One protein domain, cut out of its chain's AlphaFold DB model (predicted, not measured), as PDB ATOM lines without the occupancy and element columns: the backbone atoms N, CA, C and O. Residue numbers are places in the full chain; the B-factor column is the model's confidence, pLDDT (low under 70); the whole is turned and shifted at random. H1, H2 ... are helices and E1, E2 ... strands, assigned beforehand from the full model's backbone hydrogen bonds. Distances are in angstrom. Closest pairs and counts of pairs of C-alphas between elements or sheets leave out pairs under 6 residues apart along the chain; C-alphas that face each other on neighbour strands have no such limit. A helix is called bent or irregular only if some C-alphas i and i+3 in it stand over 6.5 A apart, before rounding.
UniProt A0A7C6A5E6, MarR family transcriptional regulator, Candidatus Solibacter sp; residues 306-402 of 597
ATOM      1  N   ILE A 306     -10.074 -19.274  36.250       97.81
ATOM      2  CA  ILE A 306      -9.299 -18.316  35.457       97.81
ATOM      3  C   ILE A 306      -9.554 -18.594  33.976       97.81
ATOM      4  O   ILE A 306      -9.498 -19.738  33.533       97.81
ATOM      5  N   GLY A 307      -9.831 -17.550  33.201       98.25
ATOM      6  CA  GLY A 307      -9.882 -17.633  31.745       98.25
ATOM      7  C   GLY A 307      -8.499 -17.420  31.139       98.25
ATOM      8  O   GLY A 307      -7.806 -16.489  31.537       98.25
ATOM      9  N   PHE A 308      -8.112 -18.225  30.155       98.44
ATOM     10  CA  PHE A 308      -6.936 -17.985  29.321       98.44
ATOM     11  C   PHE A 308      -7.344 -17.929  27.850       98.44
ATOM     12  O   PHE A 308      -7.687 -18.948  27.253       98.44
ATOM     13  N   ALA A 309      -7.304 -16.733  27.266       97.25
ATOM     14  CA  ALA A 309      -7.499 -16.523  25.838       97.25
ATOM     15  C   ALA A 309      -6.130 -16.514  25.144       97.25
ATOM     16  O   ALA A 309      -5.364 -15.556  25.272       97.25
ATOM     17  N   THR A 310      -5.801 -17.585  24.419       95.00
ATOM     18  CA  THR A 310      -4.548 -17.688  23.661       95.00
ATOM     19  C   THR A 310      -4.712 -17.233  22.212       95.00
ATOM     20  O   THR A 310      -5.770 -17.357  21.587       95.00
ATOM     21  N   ARG A 311      -3.622 -16.718  21.640       88.62
ATOM     22  CA  ARG A 311      -3.498 -16.430  20.208       88.62
ATOM     23  C   ARG A 311      -3.571 -17.669  19.329       88.62
ATOM     24  O   ARG A 311      -3.925 -17.512  18.172       88.62
ATOM     25  N   GLY A 312      -3.149 -18.834  19.798       87.31
ATOM     26  CA  GLY A 312      -2.900 -19.977  18.921       87.31
ATOM     27  C   GLY A 312      -1.814 -20.885  19.453       87.31
ATOM     28  O   GLY A 312      -0.829 -20.412  20.009       87.31
ATOM     29  N   MET A 313      -1.968 -22.186  19.227       83.88
ATOM     30  CA  MET A 313      -0.966 -23.207  19.567       83.88
ATOM     31  C   MET A 313      -0.018 -23.534  18.391       83.88
ATOM     32  O   MET A 313       0.705 -24.530  18.421       83.88
ATOM     33  N   ASP A 314      -0.004 -22.691  17.349       80.12
ATOM     34  CA  ASP A 314       0.780 -22.867  16.117       80.12
ATOM     35  C   ASP A 314       2.295 -22.766  16.360       80.12
ATOM     36  O   ASP A 314       3.075 -23.550  15.821       80.12
ATOM     37  N   THR A 315       2.715 -21.852  17.235       82.38
ATOM     38  CA  THR A 315       4.133 -21.644  17.586       82.38
ATOM     39  C   THR A 315       4.519 -22.359  18.889       82.38
ATOM     40  O   THR A 315       3.715 -22.346  19.824       82.38
ATOM     41  N   PRO A 316       5.747 -22.908  19.018       86.12
ATOM     42  CA  PRO A 316       6.220 -23.506  20.270       86.12
ATOM     43  C   PRO A 316       6.148 -22.528  21.433       86.12
ATOM     44  O   PRO A 316       5.576 -22.868  22.452       86.12
ATOM     45  N   PHE A 317       6.570 -21.274  21.230       89.69
ATOM     46  CA  PHE A 317       6.474 -20.230  22.253       89.69
ATOM     47  C   PHE A 317       5.064 -20.129  22.860       89.69
ATOM     48  O   PHE A 317       4.912 -20.048  24.073       89.69
ATOM     49  N   SER A 318       4.014 -20.182  22.032       90.81
ATOM     50  CA  SER A 318       2.637 -20.130  22.542       90.81
ATOM     51  C   SER A 318       2.211 -21.434  23.230       90.81
ATOM     52  O   SER A 318       1.453 -21.380  24.197       90.81
ATOM     53  N   ARG A 319       2.729 -22.590  22.785       91.81
ATOM     54  CA  ARG A 319       2.525 -23.890  23.450       91.81
ATOM     55  C   ARG A 319       3.228 -23.972  24.803       91.81
ATOM     56  O   ARG A 319       2.636 -24.508  25.733       91.81
ATOM     57  N   ASP A 320       4.420 -23.404  24.930       93.38
ATOM     58  CA  ASP A 320       5.210 -23.368  26.164       93.38
ATOM     59  C   ASP A 320       4.543 -22.451  27.206       93.38
ATOM     60  O   ASP A 320       4.385 -22.839  28.366       93.38
ATOM     61  N   VAL A 321       4.033 -21.283  26.783       95.94
ATOM     62  CA  VAL A 321       3.212 -20.396  27.635       95.94
ATOM     63  C   VAL A 321       1.919 -21.086  28.085       95.94
ATOM     64  O   VAL A 321       1.567 -21.024  29.260       95.94
ATOM     65  N   ALA A 322       1.207 -21.759  27.177       95.25
ATOM     66  CA  ALA A 322      -0.036 -22.451  27.515       95.25
ATOM     67  C   ALA A 322       0.193 -23.644  28.459       95.25
ATOM     68  O   ALA A 322      -0.521 -23.793  29.449       95.25
ATOM     69  N   SER A 323       1.213 -24.461  28.184       95.06
ATOM     70  CA  SER A 323       1.571 -25.631  28.996       95.06
ATOM     71  C   SER A 323       2.057 -25.226  30.387       95.06
ATOM     72  O   SER A 323       1.647 -25.833  31.375       95.06
ATOM     73  N   SER A 324       2.876 -24.172  30.489       97.25
ATOM     74  CA  SER A 324       3.316 -23.660  31.790       97.25
ATOM     75  C   SER A 324       2.156 -23.074  32.594       97.25
ATOM     76  O   SER A 324       2.083 -23.308  33.799       97.25
ATOM     77  N   LEU A 325       1.217 -22.369  31.952       97.62
ATOM     78  CA  LEU A 325       0.035 -21.823  32.622       97.62
ATOM     79  C   LEU A 325      -0.925 -22.920  33.102       97.62
ATOM     80  O   LEU A 325      -1.416 -22.828  34.224       97.62
ATOM     81  N   GLN A 326      -1.146 -23.965  32.298       96.50
ATOM     82  CA  GLN A 326      -1.931 -25.139  32.690       96.50
ATOM     83  C   GLN A 326      -1.313 -25.822  33.919       96.50
ATOM     84  O   GLN A 326      -1.987 -25.970  34.939       96.50
ATOM     85  N   ARG A 327      -0.012 -26.144  33.859       96.56
ATOM     86  CA  ARG A 327       0.736 -26.753  34.969       96.56
ATOM     87  C   ARG A 327       0.651 -25.902  36.243       96.56
ATOM     88  O   ARG A 327       0.255 -26.401  37.293       96.56
ATOM     89  N   ALA A 328       0.959 -24.609  36.154       95.81
ATOM     90  CA  ALA A 328       0.940 -23.714  37.311       95.81
ATOM     91  C   ALA A 328      -0.476 -23.516  37.893       95.81
ATOM     92  O   ALA A 328      -0.628 -23.340  39.105       95.81
ATOM     93  N   ALA A 329      -1.526 -23.557  37.062       95.38
ATOM     94  CA  ALA A 329      -2.913 -23.500  37.526       95.38
ATOM     95  C   ALA A 329      -3.303 -24.771  38.298       95.38
ATOM     96  O   ALA A 329      -3.913 -24.669  39.366       95.38
ATOM     97  N   GLU A 330      -2.909 -25.949  37.804       91.06
ATOM     98  CA  GLU A 330      -3.106 -27.238  38.478       91.06
ATOM     99  C   GLU A 330      -2.372 -27.292  39.825       91.06
ATOM    100  O   GLU A 330      -3.004 -27.561  40.849       91.06
ATOM    101  N   GLU A 331      -1.084 -26.930  39.857       86.56
ATOM    102  CA  GLU A 331      -0.279 -26.818  41.086       86.56
ATOM    103  C   GLU A 331      -0.894 -25.837  42.106       86.56
ATOM    104  O   GLU A 331      -0.855 -26.062  43.320       86.56
ATOM    105  N   ALA A 332      -1.512 -24.747  41.637       86.38
ATOM    106  CA  ALA A 332      -2.210 -23.782  42.485       86.38
ATOM    107  C   ALA A 332      -3.627 -24.219  42.913       86.38
ATOM    108  O   ALA A 332      -4.245 -23.528  43.732       86.38
ATOM    109  N   GLY A 333      -4.149 -25.332  42.385       87.25
ATOM    110  CA  GLY A 333      -5.517 -25.804  42.615       87.25
ATOM    111  C   GLY A 333      -6.599 -24.968  41.919       87.25
ATOM    112  O   GLY A 333      -7.772 -25.066  42.276       87.25
ATOM    113  N   MET A 334      -6.235 -24.143  40.940       92.50
ATOM    114  CA  MET A 334      -7.144 -23.283  40.172       92.50
ATOM    115  C   MET A 334      -7.780 -24.057  39.011       92.50
ATOM    116  O   MET A 334      -7.280 -25.108  38.615       92.50
ATOM    117  N   GLU A 335      -8.913 -23.589  38.491       94.69
ATOM    118  CA  GLU A 335      -9.488 -24.097  37.239       94.69
ATOM    119  C   GLU A 335      -9.077 -23.160  36.096       94.69
ATOM    120  O   GLU A 335      -9.192 -21.944  36.244       94.69
ATOM    121  N   LEU A 336      -8.618 -23.711  34.967       96.50
ATOM    122  CA  LEU A 336      -8.233 -22.935  33.788       96.50
ATOM    123  C   LEU A 336      -9.188 -23.223  32.620       96.50
ATOM    124  O   LEU A 336      -9.230 -24.336  32.100       96.50
ATOM    125  N   LEU A 337      -9.941 -22.208  32.192       97.38
ATOM    126  CA  LEU A 337     -10.742 -22.244  30.970       97.38
ATOM    127  C   LEU A 337      -9.909 -21.692  29.809       97.38
ATOM    128  O   LEU A 337      -9.749 -20.478  29.679       97.38
ATOM    129  N   VAL A 338      -9.391 -22.582  28.962       96.75
ATOM    130  CA  VAL A 338      -8.574 -22.212  27.797       96.75
ATOM    131  C   VAL A 338      -9.448 -22.020  26.555       96.75
ATOM    132  O   VAL A 338     -10.213 -22.912  26.188       96.75
ATOM    133  N   LEU A 339      -9.305 -20.874  25.884       96.44
ATOM    134  CA  LEU A 339      -9.904 -20.565  24.582       96.44
ATOM    135  C   LEU A 339      -8.803 -20.201  23.579       96.44
ATOM    136  O   LEU A 339      -7.904 -19.430  23.911       96.44
ATOM    137  N   ASP A 340      -8.878 -20.725  22.355       94.44
ATOM    138  CA  ASP A 340      -7.927 -20.428  21.278       94.44
ATOM    139  C   ASP A 340      -8.587 -19.571  20.185       94.44
ATOM    140  O   ASP A 340      -9.532 -19.990  19.514       94.44
ATOM    141  N   SER A 341      -8.048 -18.366  19.994       91.44
ATOM    142  CA  SER A 341      -8.514 -17.398  18.998       91.44
ATOM    143  C   SER A 341      -7.968 -17.635  17.579       91.44
ATOM    144  O   SER A 341      -8.338 -16.914  16.648       91.44
ATOM    145  N   HIS A 342      -7.069 -18.604  17.378       90.06
ATOM    146  CA  HIS A 342      -6.447 -18.972  16.098       90.06
ATOM    147  C   HIS A 342      -5.943 -17.761  15.282       90.06
ATOM    148  O   HIS A 342      -6.161 -17.640  14.073       90.06
ATOM    149  N   ARG A 343      -5.299 -16.811  15.970       85.44
ATOM    150  CA  ARG A 343      -4.764 -15.528  15.475       85.44
ATOM    151  C   ARG A 343      -5.827 -14.641  14.815       85.44
ATOM    152  O   ARG A 343      -5.487 -13.735  14.057       85.44
ATOM    153  N   SER A 344      -7.111 -14.842  15.116       93.06
ATOM    154  CA  SER A 344      -8.226 -14.092  14.536       93.06
ATOM    155  C   SER A 344      -8.727 -12.986  15.475       93.06
ATOM    156  O   SER A 344      -9.306 -13.288  16.519       93.06
ATOM    157  N   PRO A 345      -8.638 -11.696  15.078       94.19
ATOM    158  CA  PRO A 345      -9.278 -10.576  15.778       94.19
ATOM    159  C   PRO A 345     -10.752 -10.804  16.131       94.19
ATOM    160  O   PRO A 345     -11.225 -10.371  17.176       94.19
ATOM    161  N   ARG A 346     -11.492 -11.483  15.242       96.12
ATOM    162  CA  ARG A 346     -12.922 -11.763  15.429       96.12
ATOM    163  C   ARG A 346     -13.171 -12.916  16.396       96.12
ATOM    164  O   ARG A 346     -14.249 -12.951  16.974       96.12
ATOM    165  N   ALA A 347     -12.240 -13.863  16.522       96.31
ATOM    166  CA  ALA A 347     -12.348 -14.929  17.513       96.31
ATOM    167  C   ALA A 347     -12.032 -14.382  18.904       96.31
ATOM    168  O   ALA A 347     -12.914 -14.443  19.744       96.31
ATOM    169  N   ALA A 348     -10.909 -13.675  19.079       96.69
ATOM    170  CA  ALA A 348     -10.520 -13.094  20.370       96.69
ATOM    171  C   ALA A 348     -11.624 -12.213  21.003       96.69
ATOM    172  O   ALA A 348     -11.848 -12.250  22.209       96.69
ATOM    173  N   LEU A 349     -12.396 -11.472  20.193       97.12
ATOM    174  CA  LEU A 349     -13.558 -10.713  20.680       97.12
ATOM    175  C   LEU A 349     -14.739 -11.584  21.149       97.12
ATOM    176  O   LEU A 349     -15.443 -11.177  22.073       97.12
ATOM    177  N   ARG A 350     -14.966 -12.751  20.530       97.38
ATOM    178  CA  ARG A 350     -15.952 -13.748  20.987       97.38
ATOM    179  C   ARG A 350     -15.442 -14.527  22.192       97.38
ATOM    180  O   ARG A 350     -16.226 -14.823  23.082       97.38
ATOM    181  N   ASP A 351     -14.149 -14.825  22.240       97.75
ATOM    182  CA  ASP A 351     -13.518 -15.500  23.371       97.75
ATOM    183  C   ASP A 351     -13.629 -14.617  24.622       97.75
ATOM    184  O   ASP A 351     -14.056 -15.088  25.672       97.75
ATOM    185  N   ALA A 352     -13.416 -13.303  24.483       97.81
ATOM    186  CA  ALA A 352     -13.682 -12.331  25.541       97.81
ATOM    187  C   ALA A 352     -15.160 -12.287  25.990       97.81
ATOM    188  O   ALA A 352     -15.430 -12.187  27.185       97.81
ATOM    189  N   GLU A 353     -16.131 -12.384  25.070       97.38
ATOM    190  CA  GLU A 353     -17.559 -12.508  25.432       97.38
ATOM    191  C   GLU A 353     -17.839 -13.816  26.179       97.38
ATOM    192  O   GLU A 353     -18.539 -13.813  27.191       97.38
ATOM    193  N   ARG A 354     -17.254 -14.923  25.713       98.12
ATOM    194  CA  ARG A 354     -17.419 -16.245  26.309       98.12
ATOM    195  C   ARG A 354     -16.823 -16.312  27.713       98.12
ATOM    196  O   ARG A 354     -17.505 -16.791  28.607       98.12
ATOM    197  N   LEU A 355     -15.615 -15.795  27.946       98.38
ATOM    198  CA  LEU A 355     -15.009 -15.763  29.286       98.38
ATOM    199  C   LEU A 355     -15.874 -14.991  30.297       98.38
ATOM    200  O   LEU A 355     -15.996 -15.417  31.442       98.38
ATOM    201  N   VAL A 356     -16.526 -13.904  29.864       97.75
ATOM    202  CA  VAL A 356     -17.494 -13.165  30.696       97.75
ATOM    203  C   VAL A 356     -18.744 -14.006  30.989       97.75
ATOM    204  O   VAL A 356     -19.176 -14.062  32.137       97.75
ATOM    205  N   GLN A 357     -19.314 -14.682  29.985       97.50
ATOM    206  CA  GLN A 357     -20.486 -15.562  30.154       97.50
ATOM    207  C   GLN A 357     -20.196 -16.775  31.053       97.50
ATOM    208  O   GLN A 357     -21.057 -17.212  31.809       97.50
ATOM    209  N   GLU A 358     -18.974 -17.295  30.981       96.69
ATOM    210  CA  GLU A 358     -18.467 -18.431  31.754       96.69
ATOM    211  C   GLU A 358     -18.121 -18.055  33.213       96.69
ATOM    212  O   GLU A 358     -17.752 -18.926  34.003       96.69
ATOM    213  N   GLY A 359     -18.245 -16.778  33.598       94.56
ATOM    214  CA  GLY A 359     -18.113 -16.336  34.990       94.56
ATOM    215  C   GLY A 359     -16.721 -16.549  35.592       94.56
ATOM    216  O   GLY A 359     -16.612 -16.835  36.785       94.56
ATOM    217  N   VAL A 360     -15.662 -16.449  34.780       97.88
ATOM    218  CA  VAL A 360     -14.279 -16.511  35.280       97.88
ATOM    219  C   VAL A 360     -13.976 -15.312  36.185       97.88
ATOM    220  O   VAL A 360     -14.522 -14.230  36.002       97.88
ATOM    221  N   GLU A 361     -13.091 -15.490  37.160       97.62
ATOM    222  CA  GLU A 361     -12.765 -14.483  38.183       97.62
ATOM    223  C   GLU A 361     -11.581 -13.586  37.780       97.62
ATOM    224  O   GLU A 361     -11.398 -12.504  38.334       97.62
ATOM    225  N   LEU A 362     -10.774 -14.030  36.812       98.31
ATOM    226  CA  LEU A 362      -9.653 -13.298  36.220       98.31
ATOM    227  C   LEU A 362      -9.407 -13.806  34.795       98.31
ATOM    228  O   LEU A 362      -9.619 -14.988  34.518       98.31
ATOM    229  N   VAL A 363      -8.932 -12.930  33.907       98.69
ATOM    230  CA  VAL A 363      -8.544 -13.292  32.535       98.69
ATOM    231  C   VAL A 363      -7.046 -13.102  32.307       98.69
ATOM    232  O   VAL A 363      -6.483 -12.064  32.639       98.69
ATOM    233  N   VAL A 364      -6.413 -14.091  31.682       98.62
ATOM    234  CA  VAL A 364      -5.102 -13.996  31.040       98.62
ATOM    235  C   VAL A 364      -5.342 -13.876  29.531       98.62
ATOM    236  O   VAL A 364      -5.903 -14.780  28.917       98.62
ATOM    237  N   GLU A 365      -4.963 -12.748  28.937       98.12
ATOM    238  CA  GLU A 365      -5.265 -12.392  27.545       98.12
ATOM    239  C   GLU A 365      -3.977 -12.333  26.712       98.12
ATOM    240  O   GLU A 365      -3.097 -11.521  26.997       98.12
ATOM    241  N   PHE A 366      -3.858 -13.180  25.684       96.94
ATOM    242  CA  PHE A 366      -2.639 -13.354  24.883       96.94
ATOM    243  C   PHE A 366      -2.900 -13.344  23.364       96.94
ATOM    244  O   PHE A 366      -2.469 -14.229  22.626       96.94
ATOM    245  N   GLN A 367      -3.607 -12.331  22.866       92.94
ATOM    246  CA  GLN A 367      -3.892 -12.132  21.436       92.94
ATOM    247  C   GLN A 367      -2.696 -11.614  20.574       92.94
ATOM    248  O   GLN A 367      -1.560 -11.494  21.032       92.94
ATOM    249  N   SER A 368      -2.910 -11.406  19.260       90.62
ATOM    250  CA  SER A 368      -1.854 -11.115  18.245       90.62
ATOM    251  C   SER A 368      -1.908  -9.753  17.535       90.62
ATOM    252  O   SER A 368      -1.082  -9.486  16.661       90.62
ATOM    253  N   HIS A 369      -2.914  -8.936  17.818       94.00
ATOM    254  CA  HIS A 369      -3.281  -7.732  17.083       94.00
ATOM    255  C   HIS A 369      -3.534  -6.570  18.050       94.00
ATOM    256  O   HIS A 369      -4.618  -6.448  18.622       94.00
ATOM    257  N   GLU A 370      -2.558  -5.671  18.182       95.75
ATOM    258  CA  GLU A 370      -2.613  -4.535  19.118       95.75
ATOM    259  C   GLU A 370      -3.909  -3.713  18.978       95.75
ATOM    260  O   GLU A 370      -4.584  -3.459  19.973       95.75
ATOM    261  N   ARG A 371      -4.356  -3.448  17.745       96.19
ATOM    262  CA  ARG A 371      -5.595  -2.700  17.450       96.19
ATOM    263  C   ARG A 371      -6.886  -3.309  18.020       96.19
ATOM    264  O   ARG A 371      -7.915  -2.638  18.025       96.19
ATOM    265  N   VAL A 372      -6.869  -4.567  18.461       96.69
ATOM    266  CA  VAL A 372      -8.022  -5.258  19.071       96.69
ATOM    267  C   VAL A 372      -8.014  -5.113  20.600       96.69
ATOM    268  O   VAL A 372      -9.069  -5.212  21.228       96.69
ATOM    269  N   ALA A 373      -6.858  -4.806  21.201       97.44
ATOM    270  CA  ALA A 373      -6.675  -4.756  22.650       97.44
ATOM    271  C   ALA A 373      -7.658  -3.817  23.379       97.44
ATOM    272  O   ALA A 373      -8.240  -4.248  24.376       97.44
ATOM    273  N   PRO A 374      -7.949  -2.588  22.898       97.94
ATOM    274  CA  PRO A 374      -8.909  -1.708  23.570       97.94
ATOM    275  C   PRO A 374     -10.346  -2.250  23.552       97.94
ATOM    276  O   PRO A 374     -11.109  -2.025  24.492       97.94
ATOM    277  N   LEU A 375     -10.722  -2.984  22.498       97.69
ATOM    278  CA  LEU A 375     -12.057  -3.570  22.363       97.69
ATOM    279  C   LEU A 375     -12.236  -4.749  23.322       97.69
ATOM    280  O   LEU A 375     -13.250  -4.806  24.013       97.69
ATOM    281  N   ILE A 376     -11.239  -5.635  23.411       98.06
ATOM    282  CA  ILE A 376     -11.207  -6.750  24.371       98.06
ATOM    283  C   ILE A 376     -11.225  -6.214  25.809       98.06
ATOM    284  O   ILE A 376     -12.107  -6.573  26.588       98.06
ATOM    285  N   ALA A 377     -10.342  -5.261  26.130       97.62
ATOM    286  CA  ALA A 377     -10.293  -4.610  27.439       97.62
ATOM    287  C   ALA A 377     -11.650  -4.019  27.855       97.62
ATOM    288  O   ALA A 377     -12.103  -4.220  28.979       97.62
ATOM    289  N   THR A 378     -12.353  -3.355  26.930       97.56
ATOM    290  CA  THR A 378     -13.683  -2.778  27.188       97.56
ATOM    291  C   THR A 378     -14.718  -3.833  27.601       97.56
ATOM    292  O   THR A 378     -15.628  -3.517  28.371       97.56
ATOM    293  N   ARG A 379     -14.607  -5.085  27.132       97.50
ATOM    294  CA  ARG A 379     -15.507  -6.178  27.540       97.50
ATOM    295  C   ARG A 379     -15.262  -6.577  28.992       97.50
ATOM    296  O   ARG A 379     -16.203  -6.586  29.782       97.50
ATOM    297  N   PHE A 380     -14.003  -6.819  29.348       98.12
ATOM    298  CA  PHE A 380     -13.619  -7.223  30.699       98.12
ATOM    299  C   PHE A 380     -13.838  -6.109  31.730       98.12
ATOM    300  O   PHE A 380     -14.418  -6.368  32.783       98.12
ATOM    301  N   LEU A 381     -13.522  -4.851  31.394       96.69
ATOM    302  CA  LEU A 381     -13.789  -3.689  32.252       96.69
ATOM    303  C   LEU A 381     -15.286  -3.519  32.562       96.69
ATOM    304  O   LEU A 381     -15.650  -3.264  33.708       96.69
ATOM    305  N   ARG A 382     -16.175  -3.711  31.573       96.75
ATOM    306  CA  ARG A 382     -17.637  -3.676  31.791       96.75
ATOM    307  C   ARG A 382     -18.125  -4.812  32.690       96.75
ATOM    308  O   ARG A 382     -19.034  -4.595  33.484       96.75
ATOM    309  N   ALA A 383     -17.506  -5.987  32.586       97.00
ATOM    310  CA  ALA A 383     -17.761  -7.133  33.455       97.00
ATOM    311  C   ALA A 383     -17.051  -7.046  34.824       97.00
ATOM    312  O   ALA A 383     -17.240  -7.925  35.659       97.00
ATOM    313  N   ARG A 384     -16.249  -5.993  35.067       96.75
ATOM    314  CA  ARG A 384     -15.385  -5.818  36.252       96.75
ATOM    315  C   ARG A 384     -14.379  -6.961  36.464       96.75
ATOM    316  O   ARG A 384     -13.966  -7.212  37.592       96.75
ATOM    317  N   LEU A 385     -13.967  -7.629  35.386       97.69
ATOM    318  CA  LEU A 385     -12.964  -8.689  35.442       97.69
ATOM    319  C   LEU A 385     -11.548  -8.098  35.408       97.69
ATOM    320  O   LEU A 385     -11.250  -7.311  34.502       97.69
ATOM    321  N   PRO A 386     -10.656  -8.480  36.340       98.06
ATOM    322  CA  PRO A 386      -9.243  -8.158  36.232       98.06
ATOM    323  C   PRO A 386      -8.600  -8.933  35.077       98.06
ATOM    324  O   PRO A 386      -8.942 -10.087  34.806       98.06
ATOM    325  N   VAL A 387      -7.634  -8.295  34.416       98.50
ATOM    326  CA  VAL A 387      -6.961  -8.833  33.228       98.50
ATOM    327  C   VAL A 387      -5.448  -8.779  33.414       98.50
ATOM    328  O   VAL A 387      -4.905  -7.731  33.767       98.50
ATOM    329  N   ILE A 388      -4.772  -9.889  33.122       98.75
ATOM    330  CA  ILE A 388      -3.331  -9.951  32.871       98.75
ATOM    331  C   ILE A 388      -3.146 -10.022  31.352       98.75
ATOM    332  O   ILE A 388      -3.550 -10.992  30.715       98.75
ATOM    333  N   ALA A 389      -2.563  -8.983  30.765       98.31
ATOM    334  CA  ALA A 389      -2.319  -8.872  29.334       98.31
ATOM    335  C   ALA A 389      -0.900  -9.343  28.996       98.31
ATOM    336  O   ALA A 389       0.076  -8.753  29.463       98.31
ATOM    337  N   VAL A 390      -0.795 -10.394  28.183       97.38
ATOM    338  CA  VAL A 390       0.467 -11.058  27.835       97.38
ATOM    339  C   VAL A 390       1.000 -10.536  26.498       97.38
ATOM    340  O   VAL A 390       0.288 -10.549  25.493       97.38
ATOM    341  N   GLU A 391       2.264 -10.099  26.479       93.50
ATOM    342  CA  GLU A 391       3.020  -9.511  25.348       93.50
ATOM    343  C   GLU A 391       2.452  -8.204  24.746       93.50
ATOM    344  O   GLU A 391       3.224  -7.270  24.509       93.50
ATOM    345  N   ILE A 392       1.134  -8.087  24.535       95.94
ATOM    346  CA  ILE A 392       0.441  -6.900  24.003       95.94
ATOM    347  C   ILE A 392      -0.335  -6.201  25.137       95.94
ATOM    348  O   ILE A 392      -1.267  -6.796  25.681       95.94
ATOM    349  N   PRO A 393      -0.031  -4.934  25.487       96.69
ATOM    350  CA  PRO A 393      -0.759  -4.216  26.534       96.69
ATOM    351  C   PRO A 393      -2.238  -4.004  26.205       96.69
ATOM    352  O   PRO A 393      -2.600  -3.699  25.069       96.69
ATOM    353  N   HIS A 394      -3.084  -4.097  27.229       97.50
ATOM    354  CA  HIS A 394      -4.515  -3.805  27.154       97.50
ATOM    355  C   HIS A 394      -4.853  -2.672  28.144       97.50
ATOM    356  O   HIS A 394      -4.356  -2.701  29.272       97.50
ATOM    357  N   PRO A 395      -5.669  -1.665  27.771       96.50
ATOM    358  CA  PRO A 395      -6.037  -0.581  28.684       96.50
ATOM    359  C   PRO A 395      -6.674  -1.098  29.983       96.50
ATOM    360  O   PRO A 395      -7.652  -1.840  29.938       96.50
ATOM    361  N   GLY A 396      -6.132  -0.705  31.138       94.75
ATOM    362  CA  GLY A 396      -6.620  -1.140  32.455       94.75
ATOM    363  C   GLY A 396      -6.230  -2.568  32.871       94.75
ATOM    364  O   GLY A 396      -6.648  -3.006  33.939       94.75
ATOM    365  N   ALA A 397      -5.435  -3.284  32.070       97.94
ATOM    366  CA  ALA A 397      -4.882  -4.592  32.424       97.94
ATOM    367  C   ALA A 397      -3.487  -4.472  33.062       97.94
ATOM    368  O   ALA A 397      -2.746  -3.528  32.785       97.94
ATOM    369  N   VAL A 398      -3.102  -5.473  33.854       98.38
ATOM    370  CA  VAL A 398      -1.715  -5.666  34.303       98.38
ATOM    371  C   VAL A 398      -0.913  -6.269  33.154       98.38
ATOM    372  O   VAL A 398      -1.298  -7.302  32.615       98.38
ATOM    373  N   TYR A 399       0.202  -5.653  32.767       98.12
ATOM    374  CA  TYR A 399       1.071  -6.188  31.718       98.12
ATOM    375  C   TYR A 399       2.001  -7.288  32.244       98.12
ATOM    376  O   TYR A 399       2.643  -7.124  33.288       98.12
ATOM    377  N   PHE A 400       2.136  -8.368  31.472       98.12
ATOM    378  CA  PHE A 400       3.155  -9.397  31.653       98.12
ATOM    379  C   PHE A 400       3.830  -9.744  30.313       98.12
ATOM    380  O   PHE A 400       3.158  -9.894  29.294       98.12
ATOM    381  N   GLY A 401       5.154  -9.899  30.290       96.25
ATOM    382  CA  GLY A 401       5.882 -10.344  29.093       96.25
ATOM    383  C   GLY A 401       7.326  -9.857  29.036       96.25
ATOM    384  O   GLY A 401       7.930  -9.545  30.063       96.25
ATOM    385  N   ALA A 402       7.894  -9.776  27.835       96.19
ATOM    386  CA  ALA A 402       9.247  -9.258  27.641       96.19
ATOM    387  C   ALA A 402       9.371  -7.743  27.922       96.19
ATOM    388  O   ALA A 402       8.553  -6.930  27.475       96.19
TER     389      ALA A 402
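AT A GLANCE: This is residues 306 to 402 of the 597 residues of the protein "MarR family transcriptional regulator" of Candidatus Solibacter sp (UniProt A0A7C6A5E6). A twisted parallel sheet of five strands is the middle layer of a three-layer slab, with H2 and H3 side by side on one face and H1 alone on the other. H1 and H2 cover E1 from opposite faces, H3 covers E4, and the edge strand E5 has no helix over it. The printed part has 97 residues with three named helices and five named strands, in the order E1, H1, E2, H2, E3, H3, E4, E5; across the sheet the order is E2, E1, E3, E4, E5, and the class is mixed, helices and strands. The whole is compact, with a radius of gyration of the C-alphas of 12.1 A, and rounded, spanning 30 by 26 by 22 A.

HOW THE PARTS SIT: In the sheet, E1, residues 306 to 310, is parallel to E3, residues 362 to 366, at 11 degrees, with N 307 and O 362 2.9 A apart. On the other side of E1 is the edge strand E2, residues 335 to 340, parallel at 21 degrees, with N 308 and O 337 2.8 A apart. E4, residues 387 to 390, is parallel to E3 at 22 degrees, with N 388 and O 363 at 2.8 A. The edge strand E5, residues 398 to 401, is parallel to E4 at 21 degrees, with N 389 and O 398 at 2.8 A. H1, residues 316 to 331, is on the sheet at a height of 9.8 A and runs along E1, at 6 degrees on the local plane; its closest C-alphas to E2 are those of Ala 329 and Leu 336, 6.5 A apart. H2, residues 345 to 357, is on the opposite face at 9.1 A and runs along E1 at 9 degrees on the local plane; the C-alphas of Leu 355 and Gly 307 are closest, 6.0 A apart. H3, residues 370 to 382, is on the same face as H2 and lies over E4. H2 and H3 touch, closest at the C-alphas of Leu 349 and Ile 376, 5.9 A, with a shallow tilt of 15 degrees, the same way. Every O i to N i+4 pair is within hydrogen-bond range in H1, 8 of 9 in H2 and 7 of 9 in H3.

IN THESE COORDINATES: E1 begins at C-alpha 306, (-9.299, -18.316, 35.457). H1 is 22.1 A long, H2 18.9 A, H3 19.7 A and E2 16.5 A. H3 is irregular: C-alphas 371 and 374 are 7.0 A apart. E5 ends at C-alpha 401, (5.882, -10.344, 29.093).

THE WHOLE: The two C-alphas farthest apart, of Glu 331 and Arg 371, are 34.2 A apart. The printed part has no cut and no long link. Its mean pLDDT is 95.2, and no printed residue is under 70.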